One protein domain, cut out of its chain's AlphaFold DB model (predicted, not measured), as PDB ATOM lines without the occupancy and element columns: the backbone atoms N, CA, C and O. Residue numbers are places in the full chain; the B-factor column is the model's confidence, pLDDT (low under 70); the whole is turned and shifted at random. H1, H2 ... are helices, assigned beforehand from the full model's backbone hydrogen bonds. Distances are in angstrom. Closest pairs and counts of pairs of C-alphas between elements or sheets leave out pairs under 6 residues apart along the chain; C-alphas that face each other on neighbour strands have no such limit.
ATOM      1  N   GLU A 173     174.145 198.763 107.516       90.56
ATOM      2  CA  GLU A 173     172.888 198.028 107.417       90.56
ATOM      3  C   GLU A 173     173.053 196.676 106.726       90.56
ATOM      4  O   GLU A 173     172.467 195.685 107.154       90.56
ATOM      5  N   ASP A 174     173.848 196.630 105.661       91.62
ATOM      6  CA  ASP A 174     174.015 195.433 104.850       91.62
ATOM      7  C   ASP A 174     174.886 194.413 105.581       91.62
ATOM      8  O   ASP A 174     174.536 193.239 105.595       91.62
ATOM      9  N   GLN A 175     175.912 194.864 106.314       91.94
ATOM     10  CA  GLN A 175     176.679 194.024 107.241       91.94
ATOM     11  C   GLN A 175     175.777 193.332 108.282       91.94
ATOM     12  O   GLN A 175     175.976 192.155 108.579       91.94
ATOM     13  N   VAL A 176     174.768 194.031 108.822       93.12
ATOM     14  CA  VAL A 176     173.809 193.443 109.777       93.12
ATOM     15  C   VAL A 176     172.786 192.531 109.083       93.12
ATOM     16  O   VAL A 176     172.432 191.490 109.642       93.12
ATOM     17  N   LYS A 177     172.333 192.871 107.865       90.88
ATOM     18  CA  LYS A 177     171.419 192.038 107.053       90.88
ATOM     19  C   LYS A 177     172.076 190.728 106.598       90.88
ATOM     20  O   LYS A 177     171.409 189.698 106.585       90.88
ATOM     21  N   THR A 178     173.367 190.744 106.253       93.00
ATOM     22  CA  THR A 178     174.123 189.557 105.809       93.00
ATOM     23  C   THR A 178     174.853 188.828 106.942       93.00
ATOM     24  O   THR A 178     175.630 187.915 106.669       93.00
ATOM     25  N   HIS A 179     174.647 189.203 108.212       94.44
ATOM     26  CA  HIS A 179     175.351 188.584 109.341       94.44
ATOM     27  C   HIS A 179     174.987 187.100 109.510       94.44
ATOM     28  O   HIS A 179     173.877 186.744 109.917       94.44
ATOM     29  N   VAL A 180     175.951 186.211 109.255       95.25
ATOM     30  CA  VAL A 180     175.758 184.763 109.392       95.25
ATOM     31  C   VAL A 180     176.019 184.322 110.832       95.25
ATOM     32  O   VAL A 180     177.149 184.067 111.242       95.25
ATOM     33  N   TYR A 181     174.940 184.157 111.598       96.12
ATOM     34  CA  TYR A 181     174.990 183.593 112.949       96.12
ATOM     35  C   TYR A 181     175.704 182.230 112.985       96.12
ATOM     36  O   TYR A 181     175.316 181.284 112.290       96.12
ATOM     37  N   THR A 182     176.735 182.125 113.822       96.31
ATOM     38  CA  THR A 182     177.652 180.976 113.877       96.31
ATOM     39  C   THR A 182     177.008 179.722 114.487       96.31
ATOM     40  O   THR A 182     176.019 179.798 115.222       96.31
ATOM     41  N   ALA A 183     177.579 178.542 114.218       95.81
ATOM     42  CA  ALA A 183     177.096 177.288 114.803       95.81
ATOM     43  C   ALA A 183     177.192 177.249 116.350       95.81
ATOM     44  O   ALA A 183     176.181 176.904 116.965       95.81
ATOM     45  N   PRO A 184     178.295 177.679 117.008       95.75
ATOM     46  CA  PRO A 184     178.358 177.751 118.473       95.75
ATOM     47  C   PRO A 184     177.277 178.649 119.082       95.75
ATOM     48  O   PRO A 184     176.700 178.309 120.112       95.75
ATOM     49  N   PHE A 185     176.936 179.762 118.424       96.81
ATOM     50  CA  PHE A 185     175.871 180.651 118.881       96.81
ATOM     51  C   PHE A 185     174.475 180.033 118.734       96.81
ATOM     52  O   PHE A 185     173.673 180.085 119.665       96.81
ATOM     53  N   LYS A 186     174.197 179.387 117.595       96.06
ATOM     54  CA  LYS A 186     172.948 178.642 117.361       96.06
ATOM     55  C   LYS A 186     172.777 177.482 118.352       96.06
ATOM     56  O   LYS A 186     171.658 177.228 118.794       96.06
ATOM     57  N   MET A 187     173.866 176.804 118.723       94.31
ATOM     58  CA  MET A 187     173.863 175.773 119.769       94.31
ATOM     59  C   MET A 187     173.630 176.373 121.156       94.31
ATOM     60  O   MET A 187     172.759 175.889 121.873       94.31
ATOM     61  N   PHE A 188     174.321 177.465 121.504       95.88
ATOM     62  CA  PHE A 188     174.103 178.185 122.760       95.88
ATOM     63  C   PHE A 188     172.639 178.612 122.926       95.88
ATOM     64  O   PHE A 188     172.025 178.235 123.921       95.88
ATOM     65  N   LEU A 189     172.060 179.322 121.946       96.62
ATOM     66  CA  LEU A 189     170.658 179.756 121.989       96.62
ATOM     67  C   LEU A 189     169.693 178.579 122.153       96.62
ATOM     68  O   LEU A 189     168.771 178.664 122.961       96.62
ATOM     69  N   ARG A 190     169.905 177.479 121.417       95.12
ATOM     70  CA  ARG A 190     169.090 176.264 121.541       95.12
ATOM     71  C   ARG A 190     169.159 175.690 122.955       95.12
ATOM     72  O   ARG A 190     168.112 175.376 123.509       95.12
ATOM     73  N   HIS A 191     170.359 175.582 123.520       95.00
ATOM     74  CA  HIS A 191     170.573 175.041 124.857       95.00
ATOM     75  C   HIS A 191     169.864 175.892 125.919       95.00
ATOM     76  O   HIS A 191     169.011 175.377 126.636       95.00
ATOM     77  N   ILE A 192     170.112 177.208 125.976       96.06
ATOM     78  CA  ILE A 192     169.468 178.061 126.994       96.06
ATOM     79  C   ILE A 192     167.953 178.186 126.804       96.06
ATOM     80  O   ILE A 192     167.227 178.237 127.790       96.06
ATOM     81  N   ALA A 193     167.454 178.166 125.564       96.69
ATOM     82  CA  ALA A 193     166.018 178.143 125.293       96.69
ATOM     83  C   ALA A 193     165.361 176.833 125.740       96.69
ATOM     84  O   ALA A 193     164.209 176.847 126.161       96.69
ATOM     85  N   ARG A 194     166.075 175.706 125.659       96.06
ATOM     86  CA  ARG A 194     165.606 174.419 126.177       96.06
ATOM     87  C   ARG A 194     165.669 174.356 127.703       96.06
ATOM     88  O   ARG A 194     164.680 173.965 128.307       96.06
ATOM     89  N   GLN A 195     166.762 174.807 128.321       94.81
ATOM     90  CA  GLN A 195     166.873 174.906 129.783       94.81
ATOM     91  C   GLN A 195     165.770 175.797 130.373       94.81
ATOM     92  O   GLN A 195     165.114 175.413 131.333       94.81
ATOM     93  N   ALA A 196     165.475 176.941 129.748       95.75
ATOM     94  CA  ALA A 196     164.401 177.827 130.194       95.75
ATOM     95  C   ALA A 196     162.984 177.224 130.047       95.75
ATOM     96  O   ALA A 196     162.066 177.685 130.713       95.75
ATOM     97  N   MET A 197     162.773 176.167 129.248       95.38
ATOM     98  CA  MET A 197     161.494 175.429 129.248       95.38
ATOM     99  C   MET A 197     161.305 174.555 130.503       95.38
ATOM    100  O   MET A 197     160.179 174.129 130.766       95.38
ATOM    101  N   LEU A 198     162.378 174.295 131.261       94.31
ATOM    102  CA  LEU A 198     162.379 173.529 132.514       94.31
ATOM    103  C   LEU A 198     162.241 174.412 133.769       94.31
ATOM    104  O   LEU A 198     162.150 173.885 134.873       94.31
ATOM    105  N   ASP A 199     162.233 175.739 133.625       91.94
ATOM    106  CA  ASP A 199     162.161 176.666 134.756       91.94
ATOM    107  C   ASP A 199     160.717 176.813 135.281       91.94
ATOM    108  O   ASP A 199     159.793 177.233 134.573       91.94
ATOM    109  N   GLU A 200     160.528 176.481 136.563       88.44
ATOM    110  CA  GLU A 200     159.256 176.576 137.286       88.44
ATOM    111  C   GLU A 200     158.759 178.019 137.489       88.44
ATOM    112  O   GLU A 200     157.611 178.212 137.909       88.44
ATOM    113  N   ASN A 201     159.571 179.029 137.163       88.94
ATOM    114  CA  ASN A 201     159.256 180.449 137.323       88.94
ATOM    115  C   ASN A 201     158.762 181.127 136.032       88.94
ATOM    116  O   ASN A 201     158.226 182.229 136.107       88.94
ATOM    117  N   ILE A 202     158.862 180.483 134.858       91.94
ATOM    118  CA  ILE A 202     158.413 181.087 133.590       91.94
ATOM    119  C   ILE A 202     156.912 181.393 133.622       91.94
ATOM    120  O   ILE A 202     156.085 180.511 133.853       91.94
ATOM    121  N   GLU A 203     156.548 182.637 133.344       91.56
ATOM    122  CA  GLU A 203     155.166 183.131 133.329       91.56
ATOM    123  C   GLU A 203     154.534 183.158 131.934       91.56
ATOM    124  O   GLU A 203     153.307 183.225 131.831       91.56
ATOM    125  N   ALA A 204     155.366 183.155 130.888       93.56
ATOM    126  CA  ALA A 204     154.949 183.290 129.498       93.56
ATOM    127  C   ALA A 204     155.910 182.571 128.535       93.56
ATOM    128  O   ALA A 204     157.121 182.805 128.551       93.56
ATOM    129  N   TYR A 205     155.370 181.732 127.658       94.12
ATOM    130  CA  TYR A 205     156.088 180.988 126.624       94.12
ATOM    131  C   TYR A 205     155.997 181.657 125.241       94.12
ATOM    132  O   TYR A 205     156.888 181.465 124.409       94.12
ATOM    133  N   GLY A 206     154.940 182.431 124.975       91.19
ATOM    134  CA  GLY A 206     154.715 183.183 123.738       91.19
ATOM    135  C   GLY A 206     154.833 184.701 123.881       91.19
ATOM    136  O   GLY A 206     155.342 185.357 122.972       91.19
ATOM    137  N   ALA A 207     154.408 185.263 125.011       91.44
ATOM    138  CA  ALA A 207     154.363 186.701 125.240       91.44
ATOM    139  C   ALA A 207     155.720 187.260 125.720       91.44
ATOM    140  O   ALA A 207     155.992 187.373 126.913       91.44
ATOM    141  N   ASP A 208     156.555 187.682 124.764       91.75
ATOM    142  CA  ASP A 208     157.920 188.205 124.983       91.75
ATOM    143  C   ASP A 208     158.039 189.419 125.937       91.75
ATOM    144  O   ASP A 208     159.148 189.818 126.290       91.75
ATOM    145  N   HIS A 209     156.923 190.062 126.302       86.75
ATOM    146  CA  HIS A 209     156.889 191.297 127.096       86.75
ATOM    147  C   HIS A 209     156.771 191.079 128.614       86.75
ATOM    148  O   HIS A 209     156.774 192.059 129.353       86.75
ATOM    149  N   TRP A 210     156.653 189.833 129.084       87.12
ATOM    150  CA  TRP A 210     156.647 189.526 130.521       87.12
ATOM    151  C   TRP A 210     158.073 189.407 131.064       87.12
ATOM    152  O   TRP A 210     158.951 188.851 130.393       87.12
ATOM    153  N   ASP A 211     158.292 189.878 132.293       85.62
ATOM    154  CA  ASP A 211     159.601 189.841 132.959       85.62
ATOM    155  C   ASP A 211     160.131 188.409 133.109       85.62
ATOM    156  O   ASP A 211     161.290 188.138 132.803       85.62
ATOM    157  N   ASN A 212     159.249 187.470 133.457       91.25
ATOM    158  CA  ASN A 212     159.546 186.039 133.523       91.25
ATOM    159  C   ASN A 212     159.130 185.300 132.232       91.25
ATOM    160  O   ASN A 212     158.663 184.162 132.278       91.25
ATOM    161  N   SER A 213     159.234 185.936 131.059       95.50
ATOM    162  CA  SER A 213     159.007 185.250 129.777       95.50
ATOM    163  C   SER A 213     160.197 184.376 129.366       95.50
ATOM    164  O   SER A 213     161.357 184.705 129.624       95.50
ATOM    165  N   LEU A 214     159.917 183.306 128.617       96.44
ATOM    166  CA  LEU A 214     160.915 182.440 127.979       96.44
ATOM    167  C   LEU A 214     161.934 183.248 127.151       96.44
ATOM    168  O   LEU A 214     163.132 182.963 127.157       96.44
ATOM    169  N   TYR A 215     161.465 184.295 126.466       97.38
ATOM    170  CA  TYR A 215     162.314 185.236 125.737       97.38
ATOM    171  C   TYR A 215     163.212 186.059 126.665       97.38
ATOM    172  O   TYR A 215     164.413 186.168 126.409       97.38
ATOM    173  N   ARG A 216     162.670 186.611 127.756       96.69
ATOM    174  CA  ARG A 216     163.441 187.426 128.701       96.69
ATOM    175  C   ARG A 216     164.509 186.604 129.426       96.69
ATOM    176  O   ARG A 216     165.636 187.084 129.531       96.69
ATOM    177  N   ALA A 217     164.211 185.359 129.804       97.00
ATOM    178  CA  ALA A 217     165.183 184.415 130.362       97.00
ATOM    179  C   ALA A 217     166.348 184.131 129.389       97.00
ATOM    180  O   ALA A 217     167.521 184.207 129.766       97.00
ATOM    181  N   VAL A 218     166.046 183.887 128.108       97.56
ATOM    182  CA  VAL A 218     167.067 183.661 127.069       97.56
ATOM    183  C   VAL A 218     167.898 184.918 126.786       97.56
ATOM    184  O   VAL A 218     169.121 184.833 126.661       97.56
ATOM    185  N   MET A 219     167.276 186.099 126.748       96.94
ATOM    186  CA  MET A 219     167.996 187.366 126.585       96.94
ATOM    187  C   MET A 219     168.866 187.711 127.803       96.94
ATOM    188  O   MET A 219     169.954 188.254 127.628       96.94
ATOM    189  N   LEU A 220     168.451 187.358 129.026       95.88
ATOM    190  CA  LEU A 220     169.267 187.522 130.232       95.88
ATOM    191  C   LEU A 220     170.545 186.670 130.155       95.88
ATOM    192  O   LEU A 220     171.646 187.190 130.326       95.88
ATOM    193  N   GLN A 221     170.413 185.390 129.796       96.56
ATOM    194  CA  GLN A 221     171.550 184.480 129.608       96.56
ATOM    195  C   GLN A 221     172.482 184.913 128.461       96.56
ATOM    196  O   GLN A 221     173.702 184.772 128.563       96.56
ATOM    197  N   LEU A 222     171.944 185.495 127.381       96.38
ATOM    198  CA  LEU A 222     172.750 186.131 126.332       96.38
ATOM    199  C   LEU A 222     173.497 187.369 126.857       96.38
ATOM    200  O   LEU A 222     174.684 187.550 126.574       96.38
ATOM    201  N   ASN A 223     172.833 188.200 127.659       94.44
ATOM    202  CA  ASN A 223     173.430 189.399 128.241       94.44
ATOM    203  C   ASN A 223     174.557 189.071 129.230       94.44
ATOM    204  O   ASN A 223     175.533 189.818 129.274       94.44
ATOM    205  N   MET A 224     174.503 187.926 129.916       95.19
ATOM    206  CA  MET A 224     175.591 187.428 130.769       95.19
ATOM    207  C   MET A 224     176.818 186.901 129.997       95.19
ATOM    208  O   MET A 224     177.852 186.645 130.612       95.19
ATOM    209  N   LYS A 225     176.769 186.738 128.662       94.88
ATOM    210  CA  LYS A 225     177.952 186.294 127.898       94.88
ATOM    211  C   LYS A 225     179.028 187.389 127.787       94.88
ATOM    212  O   LYS A 225     178.693 188.562 127.593       94.88
ATOM    213  N   PRO A 226     180.323 187.017 127.859       94.56
ATOM    214  CA  PRO A 226     181.426 187.975 127.869       94.56
ATOM    215  C   PRO A 226     181.581 188.691 126.521       94.56
ATOM    216  O   PRO A 226     181.221 188.157 125.468       94.56
ATOM    217  N   GLY A 227     182.167 189.893 126.550       93.44
ATOM    218  CA  GLY A 227     182.369 190.752 125.373       93.44
ATOM    219  C   GLY A 227     182.948 190.030 124.143       93.44
ATOM    220  O   GLY A 227     182.321 190.095 123.087       93.44
ATOM    221  N   PRO A 228     184.055 189.267 124.259       94.56
ATOM    222  CA  PRO A 228     184.637 188.532 123.132       94.56
ATOM    223  C   PRO A 228     183.701 187.494 122.492       94.56
ATOM    224  O   PRO A 228     183.701 187.335 121.273       94.56
ATOM    225  N   PHE A 229     182.848 186.819 123.277       95.31
ATOM    226  CA  PHE A 229     181.838 185.896 122.733       95.31
ATOM    227  C   PHE A 229     180.804 186.656 121.897       95.31
ATOM    228  O   PHE A 229     180.461 186.228 120.796       95.31
ATOM    229  N   LYS A 230     180.341 187.810 122.395       94.94
ATOM    230  CA  LYS A 230     179.399 188.677 121.679       94.94
ATOM    231  C   LYS A 230     180.022 189.218 120.384       94.94
ATOM    232  O   LYS A 230     179.415 189.069 119.330       94.94
ATOM    233  N   GLN A 231     181.256 189.729 120.432       94.12
ATOM    234  CA  GLN A 231     182.005 190.221 119.260       94.12
ATOM    235  C   GLN A 231     182.207 189.155 118.173       94.12
ATOM    236  O   GLN A 231     182.111 189.461 116.991       94.12
ATOM    237  N   LYS A 232     182.475 187.897 118.555       94.62
ATOM    238  CA  LYS A 232     182.749 186.801 117.608       94.62
ATOM    239  C   LYS A 232     181.491 186.235 116.929       94.62
ATOM    240  O   LYS A 232     181.611 185.455 115.982       94.62
ATOM    241  N   HIS A 233     180.291 186.520 117.443       95.75
ATOM    242  CA  HIS A 233     179.086 185.746 117.103       95.75
ATOM    243  C   HIS A 233     177.818 186.561 116.816       95.75
ATOM    244  O   HIS A 233     176.927 186.060 116.121       95.75
ATOM    245  N   LEU A 234     177.726 187.789 117.321       96.31
ATOM    246  CA  LEU A 234     176.607 188.706 117.087       96.31
ATOM    247  C   LEU A 234     176.957 189.703 115.966       96.31
ATOM    248  O   LEU A 234     178.131 189.798 115.603       96.31
ATOM    249  N   PRO A 235     175.972 190.422 115.395       96.19
ATOM    250  CA  PRO A 235     176.237 191.400 114.348       96.19
ATOM    251  C   PRO A 235     177.186 192.517 114.811       96.19
ATOM    252  O   PRO A 235     177.258 192.811 116.014       96.19
ATOM    253  N   PRO A 236     177.872 193.195 113.871       92.81
ATOM    254  CA  PRO A 236     178.624 194.411 114.160       92.81
ATOM    255  C   PRO A 236     177.801 195.422 114.968       92.81
ATOM    256  O   PRO A 236     176.582 195.489 114.845       92.81
ATOM    257  N   ARG A 237     178.479 196.196 115.822       92.44
ATOM    258  CA  ARG A 237     177.893 197.222 116.714       92.44
ATOM    259  C   ARG A 237     176.832 196.753 117.724       92.44
ATOM    260  O   ARG A 237     176.355 197.584 118.489       92.44
ATOM    261  N   TYR A 238     176.541 195.454 117.852       94.75
ATOM    262  CA  TYR A 238     175.647 194.956 118.911       94.75
ATOM    263  C   TYR A 238     176.104 195.357 120.332       94.75
ATOM    264  O   TYR A 238     175.280 195.675 121.177       94.75
ATOM    265  N   LEU A 239     177.420 195.402 120.596       93.38
ATOM    266  CA  LEU A 239     177.973 195.886 121.878       93.38
ATOM    267  C   LEU A 239     177.909 197.411 122.076       93.38
ATOM    268  O   LEU A 239     178.342 197.904 123.113       93.38
ATOM    269  N   SER A 240     177.423 198.154 121.087       92.75
ATOM    270  CA  SER A 240     177.201 199.602 121.142       92.75
ATOM    271  C   SER A 240     175.706 199.934 121.220       92.75
ATOM    272  O   SER A 240     175.317 201.043 120.867       92.75
ATOM    273  N   ASP A 241     174.884 198.949 121.606       90.81
ATOM    274  CA  ASP A 241     173.418 198.997 121.658       90.81
ATOM    275  C   ASP A 241     172.764 199.492 120.349       90.81
ATOM    276  O   ASP A 241     171.692 200.100 120.347       90.81
ATOM    277  N   ASP A 242     173.400 199.206 119.203       95.25
ATOM    278  CA  ASP A 242     172.880 199.584 117.889       95.25
ATOM    279  C   ASP A 242     171.490 198.950 117.659       95.25
ATOM    280  O   ASP A 242     171.325 197.733 117.835       95.25
ATOM    281  N   PRO A 243     170.472 199.737 117.263       95.69
ATOM    282  CA  PRO A 243     169.095 199.260 117.208       95.69
ATOM    283  C   PRO A 243     168.858 198.237 116.092       95.69
ATOM    284  O   PRO A 243     168.000 197.367 116.242       95.69
ATOM    285  N   LEU A 244     169.619 198.290 114.992       96.38
ATOM    286  CA  LEU A 244     169.481 197.361 113.872       96.38
ATOM    287  C   LEU A 244     170.175 196.030 114.183       96.38
ATOM    288  O   LEU A 244     169.590 194.962 113.976       96.38
ATOM    289  N   ALA A 245     171.385 196.085 114.748       96.31
ATOM    290  CA  ALA A 245     172.086 194.912 115.264       96.31
ATOM    291  C   ALA A 245     171.257 194.210 116.353       96.31
ATOM    292  O   ALA A 245     171.077 192.990 116.319       96.31
ATOM    293  N   THR A 246     170.674 194.987 117.270       96.81
ATOM    294  CA  THR A 246     169.769 194.492 118.313       96.81
ATOM    295  C   THR A 246     168.516 193.852 117.715       96.81
ATOM    296  O   THR A 246     168.196 192.717 118.066       96.81
ATOM    297  N   ALA A 247     167.837 194.506 116.765       96.75
ATOM    298  CA  ALA A 247     166.659 193.945 116.098       96.75
ATOM    299  C   ALA A 247     166.961 192.622 115.366       96.75
ATOM    300  O   ALA A 247     166.172 191.679 115.463       96.75
ATOM    301  N   SER A 248     168.119 192.517 114.701       97.00
ATOM    302  CA  SER A 248     168.588 191.276 114.065       97.00
ATOM    303  C   SER A 248     168.760 190.143 115.085       97.00
ATOM    304  O   SER A 248     168.238 189.041 114.879       97.00
ATOM    305  N   VAL A 249     169.413 190.409 116.224       97.56
ATOM    306  CA  VAL A 249     169.602 189.408 117.292       97.56
ATOM    307  C   VAL A 249     168.263 188.984 117.890       97.56
ATOM    308  O   VAL A 249     168.011 187.788 118.034       97.56
ATOM    309  N   VAL A 250     167.372 189.936 118.174       97.00
ATOM    310  CA  VAL A 250     166.031 189.671 118.715       97.00
ATOM    311  C   VAL A 250     165.201 188.812 117.757       97.00
ATOM    312  O   VAL A 250     164.588 187.834 118.189       97.00
ATOM    313  N   ALA A 251     165.218 189.105 116.452       97.06
ATOM    314  CA  ALA A 251     164.545 188.288 115.445       97.06
ATOM    315  C   ALA A 251     165.126 186.861 115.370       97.06
ATOM    316  O   ALA A 251     164.373 185.883 115.280       97.06
ATOM    317  N   HIS A 252     166.454 186.713 115.476       96.94
ATOM    318  CA  HIS A 252     167.105 185.402 115.489       96.94
ATOM    319  C   HIS A 252     166.742 184.594 116.746       96.94
ATOM    320  O   HIS A 252     166.364 183.427 116.633       96.94
ATOM    321  N   VAL A 253     166.765 185.216 117.932       97.81
ATOM    322  CA  VAL A 253     166.337 184.593 119.197       97.81
ATOM    323  C   VAL A 253     164.886 184.119 119.106       97.81
ATOM    324  O   VAL A 253     164.627 182.937 119.330       97.81
ATOM    325  N   LYS A 254     163.944 184.979 118.695       96.69
ATOM    326  CA  LYS A 254     162.525 184.599 118.550       96.69
ATOM    327  C   LYS A 254     162.316 183.449 117.557       96.69
ATOM    328  O   LYS A 254     161.462 182.591 117.783       96.69
ATOM    329  N   THR A 255     163.136 183.373 116.508       96.19
ATOM    330  CA  THR A 255     163.128 182.249 115.557       96.19
ATOM    331  C   THR A 255     163.553 180.936 116.229       96.19
ATOM    332  O   THR A 255     162.851 179.933 116.097       96.19
ATOM    333  N   HIS A 256     164.627 180.925 117.031       94.81
ATOM    334  CA  HIS A 256     165.001 179.734 117.819       94.81
ATOM    335  C   HIS A 256     163.934 179.350 118.845       94.81
ATOM    336  O   HIS A 256     163.616 178.169 118.961       94.81
ATOM    337  N   LEU A 257     163.320 180.322 119.529       96.75
ATOM    338  CA  LEU A 257     162.220 180.066 120.468       96.75
ATOM    339  C   LEU A 257     161.015 179.414 119.777       96.75
ATOM    340  O   LEU A 257     160.454 178.461 120.313       96.75
ATOM    341  N   LYS A 258     160.652 179.863 118.566       95.38
ATOM    342  CA  LYS A 258     159.619 179.217 117.738       95.38
ATOM    343  C   LYS A 258     159.978 177.759 117.428       95.38
ATOM    344  O   LYS A 258     159.116 176.889 117.533       95.38
ATOM    345  N   HIS A 259     161.235 177.469 117.086       94.44
ATOM    346  CA  HIS A 259     161.680 176.099 116.807       94.44
ATOM    347  C   HIS A 259     161.723 175.204 118.055       94.44
ATOM    348  O   HIS A 259     161.316 174.047 117.967       94.44
ATOM    349  N   VAL A 260     162.173 175.709 119.210       95.38
ATOM    350  CA  VAL A 260     162.163 174.956 120.480       95.38
ATOM    351  C   VAL A 260     160.727 174.652 120.907       95.38
ATOM    352  O   VAL A 260     160.414 173.493 121.174       95.38
ATOM    353  N   ARG A 261     159.830 175.646 120.863       95.56
ATOM    354  CA  ARG A 261     158.400 175.462 121.144       95.56
ATOM    355  C   ARG A 261     157.735 174.467 120.192       95.56
ATOM    356  O   ARG A 261     157.073 173.543 120.650       95.56
ATOM    357  N   HIS A 262     157.962 174.572 118.880       93.56
ATOM    358  CA  HIS A 262     157.416 173.605 117.920       93.56
ATOM    359  C   HIS A 262     157.932 172.173 118.163       93.56
ATOM    360  O   HIS A 262     157.164 171.218 118.084       93.56
ATOM    361  N   LYS A 263     159.210 172.002 118.527       93.69
ATOM    362  CA  LYS A 263     159.732 170.678 118.894       93.69
ATOM    363  C   LYS A 263     159.145 170.149 120.210       93.69
ATOM    364  O   LYS A 263     158.872 168.956 120.286       93.69
ATOM    365  N   ALA A 264     158.891 171.011 121.197       94.81
ATOM    366  CA  ALA A 264     158.204 170.641 122.436       94.81
ATOM    367  C   ALA A 264     156.749 170.199 122.189       94.81
ATOM    368  O   ALA A 264     156.353 169.143 122.671       94.81
ATOM    369  N   HIS A 265     155.989 170.937 121.371       93.75
ATOM    370  CA  HIS A 265     154.644 170.558 120.903       93.75
ATOM    371  C   HIS A 265     154.616 169.128 120.336       93.75
ATOM    372  O   HIS A 265     153.770 168.320 120.715       93.75
ATOM    373  N   ASN A 266     155.594 168.776 119.495       92.94
ATOM    374  CA  ASN A 266     155.663 167.442 118.892       92.94
ATOM    375  C   ASN A 266     155.958 166.332 119.927       92.94
ATOM    376  O   ASN A 266     155.504 165.208 119.740       92.94
ATOM    377  N   VAL A 267     156.657 166.632 121.033       93.81
ATOM    378  CA  VAL A 267     156.821 165.691 122.163       93.81
ATOM    379  C   VAL A 267     155.541 165.593 122.996       93.81
ATOM    380  O   VAL A 267     155.156 164.494 123.390       93.81
ATOM    381  N   LEU A 268     154.840 166.705 123.228       94.50
ATOM    382  CA  LEU A 268     153.577 166.729 123.978       94.50
ATOM    383  C   LEU A 268     152.482 165.893 123.283       94.50
ATOM    384  O   LEU A 268     151.704 165.217 123.958       94.50
ATOM    385  N   LEU A 269     152.483 165.850 121.946       92.88
ATOM    386  CA  LEU A 269     151.586 165.011 121.137       92.88
ATOM    387  C   LEU A 269     152.101 163.579 120.858       92.88
ATOM    388  O   LEU A 269     151.524 162.867 120.032       92.88
ATOM    389  N   THR A 270     153.139 163.113 121.568       92.56
ATOM    390  CA  THR A 270     153.564 161.699 121.518       92.56
ATOM    391  C   THR A 270     152.399 160.775 121.889       92.56
ATOM    392  O   THR A 270     151.695 161.032 122.871       92.56
ATOM    393  N   GLY A 271     152.203 159.716 121.101       88.69
ATOM    394  CA  GLY A 271     151.128 158.727 121.215       88.69
ATOM    395  C   GLY A 271     149.751 159.190 120.732       88.69
ATOM    396  O   GLY A 271     148.836 158.381 120.649       88.69
ATOM    397  N   ILE A 272     149.582 160.481 120.421       88.44
ATOM    398  CA  ILE A 272     148.284 161.082 120.064       88.44
ATOM    399  C   ILE A 272     148.129 161.214 118.544       88.44
ATOM    400  O   ILE A 272     147.049 160.981 118.004       88.44
ATOM    401  N   ILE A 273     149.203 161.573 117.832       84.94
ATOM    402  CA  ILE A 273     149.209 161.604 116.363       84.94
ATOM    403  C   ILE A 273     149.718 160.262 115.829       84.94
ATOM    404  O   ILE A 273     150.739 159.749 116.288       84.94
ATOM    405  N   LYS A 274     149.063 159.751 114.780       70.62
ATOM    406  CA  LYS A 274     149.397 158.499 114.069       70.62
ATOM    407  C   LYS A 274     150.807 158.433 113.449       70.62
ATOM    408  O   LYS A 274     151.163 157.407 112.889       70.62
ATOM    409  N   ASN A 275     151.582 159.520 113.490       65.50
ATOM    410  CA  ASN A 275     152.974 159.580 113.027       65.50
ATOM    411  C   ASN A 275     153.989 159.711 114.178       65.50
ATOM    412  O   ASN A 275     155.178 159.907 113.925       65.50
ATOM    413  N   SER A 276     153.538 159.659 115.434       70.62
ATOM    414  CA  SER A 276     154.440 159.637 116.583       70.62
ATOM    415  C   SER A 276     155.099 158.261 116.723       70.62
ATOM    416  O   SER A 276     154.547 157.254 116.294       70.62
ATOM    417  N   SER A 277     156.281 158.196 117.336       70.38
ATOM    418  CA  SER A 277     157.101 156.977 117.406       70.38
ATOM    419  C   SER A 277     156.602 155.916 118.404       70.38
ATOM    420  O   SER A 277     157.421 155.181 118.959       70.38
ATOM    421  N   ARG A 278     155.306 155.926 118.745       78.75
ATOM    422  CA  ARG A 278     154.673 155.104 119.786       78.75
ATOM    423  C   ARG A 278     153.179 154.948 119.518       78.75
ATOM    424  O   ARG A 278     152.496 155.943 119.289       78.75
ATOM    425  N   ASP A 279     152.681 153.728 119.679       83.81
ATOM    426  CA  ASP A 279     151.273 153.378 119.440       83.81
ATOM    427  C   ASP A 279     150.365 153.586 120.667       83.81
ATOM    428  O   ASP A 279     149.152 153.408 120.586       83.81
ATOM    429  N   TYR A 280     150.943 153.984 121.807       88.31
ATOM    430  CA  TYR A 280     150.230 154.329 123.038       88.31
ATOM    431  C   TYR A 280     150.565 155.749 123.499       88.31
ATOM    432  O   TYR A 280     151.660 156.272 123.260       88.31
ATOM    433  N   ILE A 281     149.626 156.359 124.221       89.12
ATOM    434  CA  ILE A 281     149.785 157.685 124.815       89.12
ATOM    435  C   ILE A 281     150.545 157.540 126.148       89.12
ATOM    436  O   ILE A 281     150.010 156.922 127.065       89.12
ATOM    437  N   PRO A 282     151.773 158.080 126.299       91.19
ATOM    438  CA  PRO A 282     152.556 157.884 127.518       91.19
ATOM    439  C   PRO A 282     151.911 158.536 128.754       91.19
ATOM    440  O   PRO A 282     151.378 159.648 128.625       91.19
ATOM    441  N   PRO A 283     152.005 157.901 129.942       91.00
ATOM    442  CA  PRO A 283     151.547 158.462 131.215       91.00
ATOM    443  C   PRO A 283     152.392 159.678 131.633       91.00
ATOM    444  O   PRO A 283     153.457 159.935 131.067       91.00
ATOM    445  N   ILE A 284     151.944 160.432 132.645       89.31
ATOM    446  CA  ILE A 284     152.613 161.672 133.092       89.31
ATOM    447  C   ILE A 284     154.097 161.483 133.436       89.31
ATOM    448  O   ILE A 284     154.924 162.311 133.043       89.31
ATOM    449  N   THR A 285     154.451 160.421 134.161       91.25
ATOM    450  CA  THR A 285     155.831 160.150 134.592       91.25
ATOM    451  C   THR A 285     156.746 160.038 133.379       91.25
ATOM    452  O   THR A 285     157.725 160.769 133.252       91.25
ATOM    453  N   GLU A 286     156.358 159.208 132.419       93.38
ATOM    454  CA  GLU A 286     157.131 158.970 131.212       93.38
ATOM    455  C   GLU A 286     157.126 160.168 130.248       93.38
ATOM    456  O   GLU A 286     158.172 160.522 129.708       93.38
ATOM    457  N   LEU A 287     155.994 160.868 130.095       94.06
ATOM    458  CA  LEU A 287     155.925 162.159 129.399       94.06
ATOM    459  C   LEU A 287     156.940 163.153 129.982       94.06
ATOM    460  O   LEU A 287     157.637 163.837 129.234       94.06
ATOM    461  N   SER A 288     157.045 163.214 131.311       94.56
ATOM    462  CA  SER A 288     157.987 164.095 132.002       94.56
ATOM    463  C   SER A 288     159.436 163.699 131.707       94.56
ATOM    464  O   SER A 288     160.257 164.577 131.443       94.56
ATOM    465  N   ARG A 289     159.747 162.395 131.645       94.19
ATOM    466  CA  ARG A 289     161.067 161.888 131.220       94.19
ATOM    467  C   ARG A 289     161.366 162.194 129.744       94.19
ATOM    468  O   ARG A 289     162.494 162.563 129.416       94.19
ATOM    469  N   LEU A 290     160.375 162.090 128.853       93.75
ATOM    470  CA  LEU A 290     160.500 162.442 127.429       93.75
ATOM    471  C   LEU A 290     160.773 163.941 127.233       93.75
ATOM    472  O   LEU A 290     161.665 164.306 126.465       93.75
ATOM    473  N   LEU A 291     160.049 164.807 127.947       94.88
ATOM    474  CA  LEU A 291     160.254 166.258 127.924       94.88
ATOM    475  C   LEU A 291     161.601 166.642 128.542       94.88
ATOM    476  O   LEU A 291     162.354 167.390 127.921       94.88
ATOM    477  N   TRP A 292     161.956 166.069 129.697       94.88
ATOM    478  CA  TRP A 292     163.267 166.251 130.323       94.88
ATOM    479  C   TRP A 292     164.402 165.924 129.350       94.88
ATOM    480  O   TRP A 292     165.233 166.784 129.071       94.88
ATOM    481  N   ARG A 293     164.389 164.729 128.739       93.88
ATOM    482  CA  ARG A 293     165.375 164.332 127.718       93.88
ATOM    483  C   ARG A 293     165.354 165.248 126.496       93.88
ATOM    484  O   ARG A 293     166.412 165.520 125.938       93.88
ATOM    485  N   HIS A 294     164.189 165.743 126.073       93.56
ATOM    486  CA  HIS A 294     164.101 166.676 124.948       93.56
ATOM    487  C   HIS A 294     164.789 168.016 125.238       93.56
ATOM    488  O   HIS A 294     165.410 168.595 124.338       93.56
ATOM    489  N   PHE A 295     164.650 168.526 126.462       94.44
ATOM    490  CA  PHE A 295     165.213 169.809 126.871       94.44
ATOM    491  C   PHE A 295     166.683 169.692 127.312       94.44
ATOM    492  O   PHE A 295     167.491 170.528 126.916       94.44
ATOM    493  N   MET A 296     167.080 168.604 127.975       90.25
ATOM    494  CA  MET A 296     168.480 168.238 128.264       90.25
ATOM    495  C   MET A 296     169.214 167.678 127.024       90.25
ATOM    496  O   MET A 296     169.887 166.651 127.081       90.25
ATOM    497  N   ASP A 297     169.011 168.333 125.875       77.88
ATOM    498  CA  ASP A 297     169.602 168.101 124.544       77.88
ATOM    499  C   ASP A 297     169.650 166.652 124.000       77.88
ATOM    500  O   ASP A 297     170.220 166.412 122.936       77.88
ATOM    501  N   GLY A 298     168.952 165.704 124.627       64.50
ATOM    502  CA  GLY A 298     168.927 164.294 124.239       64.50
ATOM    503  C   GLY A 298     169.948 163.416 124.965       64.50
ATOM    504  O   GLY A 298     170.424 162.455 124.363       64.50
ATOM    505  N   ASN A 299     170.272 163.711 126.231       65.25
ATOM    506  CA  ASN A 299     171.121 162.880 127.101       65.25
ATOM    507  C   ASN A 299     170.528 161.459 127.303       65.25
ATOM    508  O   ASN A 299     169.846 161.167 128.285       65.25
ATOM    509  N   LYS A 300     170.772 160.550 126.344       68.12
ATOM    510  CA  LYS A 300     170.307 159.143 126.365       68.12
ATOM    511  C   LYS A 300     170.958 158.297 127.468       68.12
ATOM    512  O   LYS A 300     170.511 157.184 127.715       68.12
ATOM    513  N   THR A 301     172.019 158.809 128.084       76.31
ATOM    514  CA  THR A 301     172.775 158.195 129.181       76.31
ATOM    515  C   THR A 301     172.094 158.329 130.541       76.31
ATOM    516  O   THR A 301     172.419 157.570 131.445       76.31
ATOM    517  N   GLU A 302     171.157 159.269 130.710       85.38
ATOM    518  CA  GLU A 302     170.419 159.416 131.968       85.38
ATOM    519  C   GLU A 302     169.342 158.333 132.069       85.38
ATOM    520  O   GLU A 302     168.471 158.243 131.197       85.38
ATOM    521  N   SER A 303     169.402 157.517 133.127       92.06
ATOM    522  CA  SER A 303     168.398 156.485 133.402       92.06
ATOM    523  C   SER A 303     167.040 157.103 133.755       92.06
ATOM    524  O   SER A 303     166.950 158.270 134.144       92.06
ATOM    525  N   ASP A 304     165.968 156.322 133.624       93.56
ATOM    526  CA  ASP A 304     164.626 156.764 134.016       93.56
ATOM    527  C   ASP A 304     164.559 157.129 135.511       93.56
ATOM    528  O   ASP A 304     163.976 158.157 135.857       93.56
ATOM    529  N   ASP A 305     165.240 156.366 136.370       93.50
ATOM    530  CA  ASP A 305     165.309 156.616 137.812       93.50
ATOM    531  C   ASP A 305     166.094 157.892 138.145       93.50
ATOM    532  O   ASP A 305     165.731 158.621 139.066       93.50
ATOM    533  N   ASP A 306     167.175 158.191 137.419       93.88
ATOM    534  CA  ASP A 306     167.969 159.405 137.655       93.88
ATOM    535  C   ASP A 306     167.244 160.665 137.187       93.88
ATOM    536  O   ASP A 306     167.358 161.717 137.817       93.88
ATOM    537  N   ILE A 307     166.446 160.564 136.122       94.06
ATOM    538  CA  ILE A 307     165.550 161.644 135.703       94.06
ATOM    539  C   ILE A 307     164.436 161.830 136.735       94.06
ATOM    540  O   ILE A 307     164.142 162.963 137.115       94.06
ATOM    541  N   ASP A 308     163.858 160.748 137.257       92.94
ATOM    542  CA  ASP A 308     162.829 160.837 138.293       92.94
ATOM    543  C   ASP A 308     163.364 161.424 139.605       92.94
ATOM    544  O   ASP A 308     162.668 162.240 140.209       92.94
ATOM    545  N   LYS A 309     164.609 161.117 140.003       93.19
ATOM    546  CA  LYS A 309     165.305 161.774 141.130       93.19
ATOM    547  C   LYS A 309     165.479 163.282 140.906       93.19
ATOM    548  O   LYS A 309     165.321 164.048 141.851       93.19
ATOM    549  N   LYS A 310     165.773 163.721 139.674       91.81
ATOM    550  CA  LYS A 310     165.896 165.153 139.317       91.81
ATOM    551  C   LYS A 310     164.545 165.869 139.220       91.81
ATOM    552  O   LYS A 310     164.471 167.057 139.518       91.81
ATOM    553  N   LEU A 311     163.483 165.161 138.833       90.81
ATOM    554  CA  LEU A 311     162.115 165.689 138.758       90.81
ATOM    555  C   LEU A 311     161.366 165.650 140.102       90.81
ATOM    556  O   LEU A 311     160.418 166.407 140.282       90.81
ATOM    557  N   ALA A 312     161.764 164.793 141.046       88.31
ATOM    558  CA  ALA A 312     161.161 164.702 142.379       88.31
ATOM    559  C   ALA A 312     161.156 166.032 143.171       88.31
ATOM    560  O   ALA A 312     160.102 166.364 143.713       88.31
ATOM    561  N   PRO A 313     162.243 166.835 143.218       88.19
ATOM    562  CA  PRO A 313     162.218 168.163 143.842       88.19
ATOM    563  C   PRO A 313     161.521 169.248 142.998       88.19
ATOM    564  O   PRO A 313     161.477 170.393 143.436       88.19
ATOM    565  N   LEU A 314     160.984 168.918 141.812       86.06
ATOM    566  CA  LEU A 314     160.355 169.855 140.865       86.06
ATOM    567  C   LEU A 314     158.876 169.482 140.573       86.06
ATOM    568  O   LEU A 314     158.511 169.146 139.435       86.06
ATOM    569  N   PRO A 315     157.985 169.492 141.588       82.69
ATOM    570  CA  PRO A 315     156.583 169.105 141.420       82.69
ATOM    571  C   PRO A 315     155.779 170.107 140.573       82.69
ATOM    572  O   PRO A 315     154.814 169.721 139.902       82.69
ATOM    573  N   LEU A 316     156.173 171.388 140.544       85.38
ATOM    574  CA  LEU A 316     155.509 172.389 139.708       85.38
ATOM    575  C   LEU A 316     155.915 172.222 138.236       85.38
ATOM    576  O   LEU A 316     155.111 172.527 137.357       85.38
ATOM    577  N   LEU A 317     157.097 171.677 137.940       89.31
ATOM    578  CA  LEU A 317     157.528 171.326 136.588       89.31
ATOM    579  C   LEU A 317     156.729 170.144 136.023       89.31
ATOM    580  O   LEU A 317     156.235 170.230 134.897       89.31
ATOM    581  N   ARG A 318     156.518 169.080 136.812       89.19
ATOM    582  CA  ARG A 318     155.612 167.972 136.438       89.19
ATOM    583  C   ARG A 318     154.189 168.484 136.181       89.19
ATOM    584  O   ARG A 318     153.623 168.230 135.118       89.19
ATOM    585  N   THR A 319     153.670 169.313 137.090       86.69
ATOM    586  CA  THR A 319     152.383 170.019 136.933       86.69
ATOM    587  C   THR A 319     152.328 170.837 135.635       86.69
ATOM    588  O   THR A 319     151.361 170.749 134.873       86.69
ATOM    589  N   ARG A 320     153.382 171.613 135.342       89.88
ATOM    590  CA  ARG A 320     153.509 172.402 134.109       89.88
ATOM    591  C   ARG A 320     153.456 171.507 132.877       89.88
ATOM    592  O   ARG A 320     152.716 171.844 131.964       89.88
ATOM    593  N   PHE A 321     154.168 170.378 132.842       93.38
ATOM    594  CA  PHE A 321     154.156 169.455 131.698       93.38
ATOM    595  C   PHE A 321     152.760 168.896 131.385       93.38
ATOM    596  O   PHE A 321     152.374 168.875 130.213       93.38
ATOM    597  N   VAL A 322     151.973 168.523 132.405       90.81
ATOM    598  CA  VAL A 322     150.554 168.153 132.226       90.81
ATOM    599  C   VAL A 322     149.785 169.306 131.597       90.81
ATOM    600  O   VAL A 322     149.125 169.124 130.575       90.81
ATOM    601  N   PHE A 323     149.906 170.504 132.170       90.00
ATOM    602  CA  PHE A 323     149.205 171.686 131.682       90.00
ATOM    603  C   PHE A 323     149.576 172.030 130.228       90.00
ATOM    604  O   PHE A 323     148.680 172.253 129.411       90.00
ATOM    605  N   MET A 324     150.867 171.972 129.859       92.88
ATOM    606  CA  MET A 324     151.295 172.150 128.466       92.88
ATOM    607  C   MET A 324     150.600 171.136 127.557       92.88
ATOM    608  O   MET A 324     150.091 171.516 126.503       92.88
ATOM    609  N   ARG A 325     150.548 169.855 127.951       93.69
ATOM    610  CA  ARG A 325     149.940 168.792 127.138       93.69
ATOM    611  C   ARG A 325     148.437 168.980 126.973       93.69
ATOM    612  O   ARG A 325     147.949 168.816 125.859       93.69
ATOM    613  N   MET A 326     147.725 169.360 128.032       89.88
ATOM    614  CA  MET A 326     146.283 169.622 127.979       89.88
ATOM    615  C   MET A 326     145.956 170.771 127.016       89.88
ATOM    616  O   MET A 326     145.087 170.613 126.162       89.88
ATOM    617  N   GLU A 327     146.705 171.879 127.057       88.94
ATOM    618  CA  GLU A 327     146.538 172.968 126.079       88.94
ATOM    619  C   GLU A 327     147.001 172.568 124.664       88.94
ATOM    620  O   GLU A 327     146.412 173.013 123.677       88.94
ATOM    621  N   THR A 328     148.004 171.685 124.534       91.31
ATOM    622  CA  THR A 328     148.413 171.125 123.227       91.31
ATOM    623  C   THR A 328     147.280 170.306 122.612       91.31
ATOM    624  O   THR A 328     146.915 170.527 121.461       91.31
ATOM    625  N   LEU A 329     146.688 169.397 123.391       89.31
ATOM    626  CA  LEU A 329     145.543 168.573 123.001       89.31
ATOM    627  C   LEU A 329     144.337 169.436 122.624       89.31
ATOM    628  O   LEU A 329     143.738 169.232 121.574       89.31
ATOM    629  N   HIS A 330     144.018 170.442 123.438       85.31
ATOM    630  CA  HIS A 330     142.897 171.347 123.193       85.31
ATOM    631  C   HIS A 330     143.087 172.226 121.941       85.31
ATOM    632  O   HIS A 330     142.107 172.593 121.295       85.31
ATOM    633  N   HIS A 331     144.324 172.567 121.565       86.31
ATOM    634  CA  HIS A 331     144.618 173.248 120.294       86.31
ATOM    635  C   HIS A 331     144.656 172.291 119.091       86.31
ATOM    636  O   HIS A 331     144.282 172.680 117.990       86.31
ATOM    637  N   TYR A 332     145.077 171.041 119.294       86.31
ATOM    638  CA  TYR A 332     145.102 170.014 118.250       86.31
ATOM    639  C   TYR A 332     143.694 169.518 117.873       86.31
ATOM    640  O   TYR A 332     143.425 169.273 116.700       86.31
ATOM    641  N   ILE A 333     142.797 169.389 118.857       85.31
ATOM    642  CA  ILE A 333     141.400 168.969 118.657       85.31
ATOM    643  C   ILE A 333     140.554 170.110 118.071       85.31
ATOM    644  O   ILE A 333     139.735 169.853 117.190       85.31
ATOM    645  N   ASP A 334     140.765 171.353 118.519       80.94
ATOM    646  CA  ASP A 334     140.099 172.537 117.963       80.94
ATOM    647  C   ASP A 334     141.106 173.559 117.389       80.94
ATOM    648  O   ASP A 334     141.486 174.533 118.060       80.94
ATOM    649  N   PRO A 335     141.531 173.354 116.126       68.81
ATOM    650  CA  PRO A 335     142.411 174.265 115.402       68.81
ATOM    651  C   PRO A 335     141.667 175.450 114.757       68.81
ATOM    652  O   PRO A 335     142.304 176.257 114.080       68.81
ATOM    653  N   LEU A 336     140.340 175.582 114.922       60.84
ATOM    654  CA  LEU A 336     139.574 176.700 114.342       60.84
ATOM    655  C   LEU A 336     139.817 178.017 115.097       60.84
ATOM    656  O   LEU A 336     139.573 179.104 114.568       60.84
ATOM    657  N   HIS A 337     140.341 177.940 116.322       63.72
ATOM    658  CA  HIS A 337     140.772 179.099 117.092       63.72
ATOM    659  C   HIS A 337     142.127 179.647 116.613       63.72
ATOM    660  O   HIS A 337     143.163 179.001 116.738       63.72
ATOM    661  N   SER A 338     142.127 180.905 116.168       66.19
ATOM    662  CA  SER A 338     143.263 181.607 115.546       66.19
ATOM    663  C   SER A 338     144.430 182.006 116.470       66.19
ATOM    664  O   SER A 338     145.380 182.633 116.002       66.19
ATOM    665  N   LEU A 339     144.378 181.676 117.763       74.62
ATOM    666  CA  LEU A 339     145.457 181.948 118.723       74.62
ATOM    667  C   LEU A 339     146.458 180.791 118.747       74.62
ATOM    668  O   LEU A 339     146.059 179.630 118.648       74.62
ATOM    669  N   SER A 340     147.749 181.074 118.951       83.25
ATOM    670  CA  SER A 340     148.711 179.993 119.160       83.25
ATOM    671  C   SER A 340     148.414 179.269 120.474       83.25
ATOM    672  O   SER A 340     148.033 179.896 121.465       83.25
ATOM    673  N   GLN A 341     148.677 177.961 120.523       87.62
ATOM    674  CA  GLN A 341     148.701 177.183 121.768       87.62
ATOM    675  C   GLN A 341     149.454 177.905 122.900       87.62
ATOM    676  O   GLN A 341     149.003 177.929 124.040       87.62
ATOM    677  N   TRP A 342     150.594 178.519 122.584       92.06
ATOM    678  CA  TRP A 342     151.426 179.216 123.566       92.06
ATOM    679  C   TRP A 342     150.760 180.494 124.083       92.06
ATOM    680  O   TRP A 342     150.881 180.805 125.260       92.06
ATOM    681  N   ASP A 343     149.982 181.181 123.246       89.31
ATOM    682  CA  ASP A 343     149.223 182.367 123.651       89.31
ATOM    683  C   ASP A 343     148.017 181.968 124.525       89.31
ATOM    684  O   ASP A 343     147.688 182.669 125.482       89.31
ATOM    685  N   ARG A 344     147.393 180.805 124.249       86.38
ATOM    686  CA  ARG A 344     146.381 180.180 125.125       86.38
ATOM    687  C   ARG A 344     146.973 179.826 126.494       86.38
ATOM    688  O   ARG A 344     146.408 180.216 127.516       86.38
ATOM    689  N   MET A 345     148.125 179.148 126.516       89.94
ATOM    690  CA  MET A 345     148.850 178.810 127.746       89.94
ATOM    691  C   MET A 345     149.172 180.064 128.565       89.94
ATOM    692  O   MET A 345     148.876 180.098 129.755       89.94
ATOM    693  N   ASP A 346     149.702 181.112 127.936       91.62
ATOM    694  CA  ASP A 346     150.060 182.364 128.610       91.62
ATOM    695  C   ASP A 346     148.827 183.102 129.156       91.62
ATOM    696  O   ASP A 346     148.842 183.587 130.291       91.62
ATOM    697  N   ALA A 347     147.725 183.137 128.399       87.56
ATOM    698  CA  ALA A 347     146.460 183.718 128.849       87.56
ATOM    699  C   ALA A 347     145.867 182.968 130.056       87.56
ATOM    700  O   ALA A 347     145.371 183.596 130.995       87.56
ATOM    701  N   ARG A 348     145.959 181.633 130.073       84.25
ATOM    702  CA  ARG A 348     145.481 180.787 131.177       84.25
ATOM    703  C   ARG A 348     146.413 180.835 132.394       84.25
ATOM    704  O   ARG A 348     145.922 180.909 133.517       84.25
ATOM    705  N   LEU A 349     147.734 180.906 132.205       85.56
ATOM    706  CA  LEU A 349     148.700 181.190 133.280       85.56
ATOM    707  C   LEU A 349     148.469 182.581 133.893       85.56
ATOM    708  O   LEU A 349     148.596 182.754 135.104       85.56
ATOM    709  N   LEU A 350     148.090 183.573 133.086       86.25
ATOM    710  CA  LEU A 350     147.688 184.897 133.563       86.25
ATOM    711  C   LEU A 350     146.355 184.866 134.330       86.25
ATOM    712  O   LEU A 350     146.233 185.544 135.349       86.25
ATOM    713  N   GLU A 351     145.367 184.076 133.900       84.00
ATOM    714  CA  GLU A 351     144.132 183.867 134.670       84.00
ATOM    715  C   GLU A 351     144.426 183.223 136.035       84.00
ATOM    716  O   GLU A 351     143.996 183.741 137.065       84.00
ATOM    717  N   LEU A 352     145.218 182.146 136.064       78.75
ATOM    718  CA  LEU A 352     145.595 181.446 137.296       78.75
ATOM    719  C   LEU A 352     146.344 182.361 138.280       78.75
ATOM    720  O   LEU A 352     146.083 182.299 139.479       78.75
ATOM    721  N   ARG A 353     147.204 183.264 137.786       80.25
ATOM    722  CA  ARG A 353     147.882 184.294 138.603       80.25
ATOM    723  C   ARG A 353     146.965 185.423 139.087       80.25
ATOM    724  O   ARG A 353     147.311 186.103 140.046       80.25
ATOM    725  N   ARG A 354     145.814 185.641 138.440       80.12
ATOM    726  CA  ARG A 354     144.789 186.619 138.856       80.12
ATOM    727  C   ARG A 354     143.789 186.056 139.865       80.12
ATOM    728  O   ARG A 354     143.095 186.838 140.512       80.12
ATOM    729  N   ARG A 355     143.688 184.729 140.008       76.75
ATOM    730  CA  ARG A 355     142.881 184.107 141.069       76.75
ATOM    731  C   ARG A 355     143.523 184.391 142.446       76.75
ATOM    732  O   ARG A 355     144.749 184.499 142.519       76.75
ATOM    733  N   PRO A 356     142.739 184.541 143.533       70.56
ATOM    734  CA  PRO A 356     143.268 184.935 144.843       70.56
ATOM    735  C   PRO A 356     144.376 184.012 145.359       70.56
ATOM    736  O   PRO A 356     144.394 182.823 145.048       70.56
ATOM    737  N   VAL A 357     145.245 184.530 146.235       58.84
ATOM    738  CA  VAL A 357     146.350 183.757 146.840       58.84
ATOM    739  C   VAL A 357     145.852 182.480 147.528       58.84
ATOM    740  O   VAL A 357     146.529 181.465 147.472       58.84
ATOM    741  N   GLN A 358     144.635 182.478 148.080       53.44
ATOM    742  CA  GLN A 358     144.002 181.275 148.633       53.44
ATOM    743  C   GLN A 358     143.784 180.166 147.587       53.44
ATOM    744  O   GLN A 358     143.980 179.002 147.903       53.44
ATOM    745  N   PHE A 359     143.441 180.495 146.335       48.62
ATOM    746  CA  PHE A 359     143.256 179.510 145.259       48.62
ATOM    747  C   PHE A 359     144.593 178.884 144.831       48.62
ATOM    748  O   PHE A 359     144.695 177.670 144.665       48.62
ATOM    749  N   THR A 360     145.648 179.695 144.704       48.31
ATOM    750  CA  THR A 360     146.993 179.203 144.358       48.31
ATOM    751  C   THR A 360     147.709 178.539 145.539       48.31
ATOM    752  O   THR A 360     148.508 177.630 145.322       48.31
ATOM    753  N   GLN A 361     147.384 178.908 146.782       51.66
ATOM    754  CA  GLN A 361     147.743 178.149 147.984       51.66
ATOM    755  C   GLN A 361     147.017 176.807 148.031       51.66
ATOM    756  O   GLN A 361     147.675 175.808 148.281       51.66
ATOM    757  N   HIS A 362     145.714 176.751 147.734       47.34
ATOM    758  CA  HIS A 362     144.967 175.493 147.710       47.34
ATOM    759  C   HIS A 362     145.567 174.532 146.676       47.34
ATOM    760  O   HIS A 362     145.892 173.409 147.029       47.34
ATOM    761  N   ILE A 363     145.888 175.003 145.463       54.72
ATOM    762  CA  ILE A 363     146.628 174.216 144.453       54.72
ATOM    763  C   ILE A 363     147.977 173.675 144.971       54.72
ATOM    764  O   ILE A 363     148.366 172.571 144.606       54.72
ATOM    765  N   ARG A 364     148.688 174.430 145.818       50.16
ATOM    766  CA  ARG A 364     149.960 174.015 146.447       50.16
ATOM    767  C   ARG A 364     149.789 173.166 147.714       50.16
ATOM    768  O   ARG A 364     150.781 172.643 148.207       50.16
ATOM    769  N   ALA A 365     148.573 173.078 148.247       45.03
ATOM    770  CA  ALA A 365     148.221 172.388 149.487       45.03
ATOM    771  C   ALA A 365     147.283 171.190 149.258       45.03
ATOM    772  O   ALA A 365     146.840 170.583 150.226       45.03
TER     773      ALA A 365
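What this domain is: This is residues 173 to 365 of the 597 residues of an uncharacterized protein of Puccinia coronata f. sp. avenae (UniProt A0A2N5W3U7). One long helix, H5, is the spine of this domain: H2 and H3 pack side-on to its middle part, and H6 folds back along its last turns. H8 crosses the end of H5 like the bar of a T, with H7 packed on H6 and H9 turning back from H8 toward a last helix, H10; the short helices H1 and H4 lie at the other end of the spine. The printed part has 193 residues with ten named helices, H1 to H10 in order along the chain, and no named strand; the class is all helix, and the packing is mostly crossed. The whole is compact, with a radius of gyration of the C-alphas of 18.4 A and spans of 50 by 42 by 37 A.

How they stand to each other: The hub is H5, residues 243 to 268, which touches five other helices. With residues 253 to 260 alone it touches H2, residues 183 to 198, at a steep tilt of 55 degrees, the same way; the closest C-alphas, those of Ala 193 and Leu 257, are 6.4 A apart. H3, residues 214 to 223, touches H5 at a steep tilt of 48 degrees, opposite ways, with the C-alphas of Tyr 215 and Lys 254 closest at 7.2 A. H2 and H3 also touch, with the C-alphas of Ala 193 and Val 218 closest at 5.9 A. H6, residues 284 to 295, forms a helical hairpin with H5, at a shallow tilt of 32 degrees, only just short of steep; the closest C-alphas are those of Val 267 and Leu 291, 6.7 A apart. H6 touches H2 too, with the C-alphas of Arg 194 and Phe 295 closest at 4.7 A. H8, residues 315 to 333, touches H5 about perpendicular at 85 degrees, where the C-alphas of Leu 268 and Arg 325 are closest at 5.2 A. It touches H6 about perpendicular at 89 degrees, with the C-alphas of Ser 288 and Arg 318 closest at 6.4 A. H7, residues 304 to 311, touches H6 through the C-alphas of Arg 289 and Ile 307, the closest at 6.3 A. H9, residues 341 to 354, touches H8 at a steep tilt of 50 degrees, opposite ways, with the C-alphas of His 331 and Gln 341 closest at 5.9 A. H10, residues 357 to 365, is close to H9 but not clearly touching. At the other end H1, residues 173 to 177, touches residues 244 to 248 of H5 alone, with the C-alphas of Val 176 and Ala 245 closest at 5.9 A. H4, residues 227 to 233, is close to H2 but not clearly touching, with the C-alphas of Phe 185 and His 233 closest at 6.3 A. Every O i to N i+4 pair is within hydrogen-bond range in H1 and in H3 to H10; in H2 it is 11 of 12.

Where its parts are: H5 runs 36.7 A from C-alpha 243 at (169.095, 199.260, 117.208) to C-alpha 268 at (153.577, 166.729, 123.978). H8 is 27.4 A long from first to last C-alpha, H2 23.3 A, H9 19.9 A, H6 16.2 A and H3 14.3 A. H1 begins at C-alpha 173, (172.888, 198.028, 107.417), and H10 ends at C-alpha 365, (148.221, 172.388, 149.487).

The domain as a whole: The two C-alphas farthest apart, those of Asp 174 and Ala 365, are 56.5 A apart. The printed part has no cut. The links from H2 to H3 and from H5 to H6 are long, 15 residues each. Residues 333 to 338 stand free, as do residues 354 to 359, of which 357 to 359 belong to H10. The mean pLDDT of the printed part is 88.4; residue 275 and residues 298 to 300, 335 to 338 and 357 to 365 are under 70.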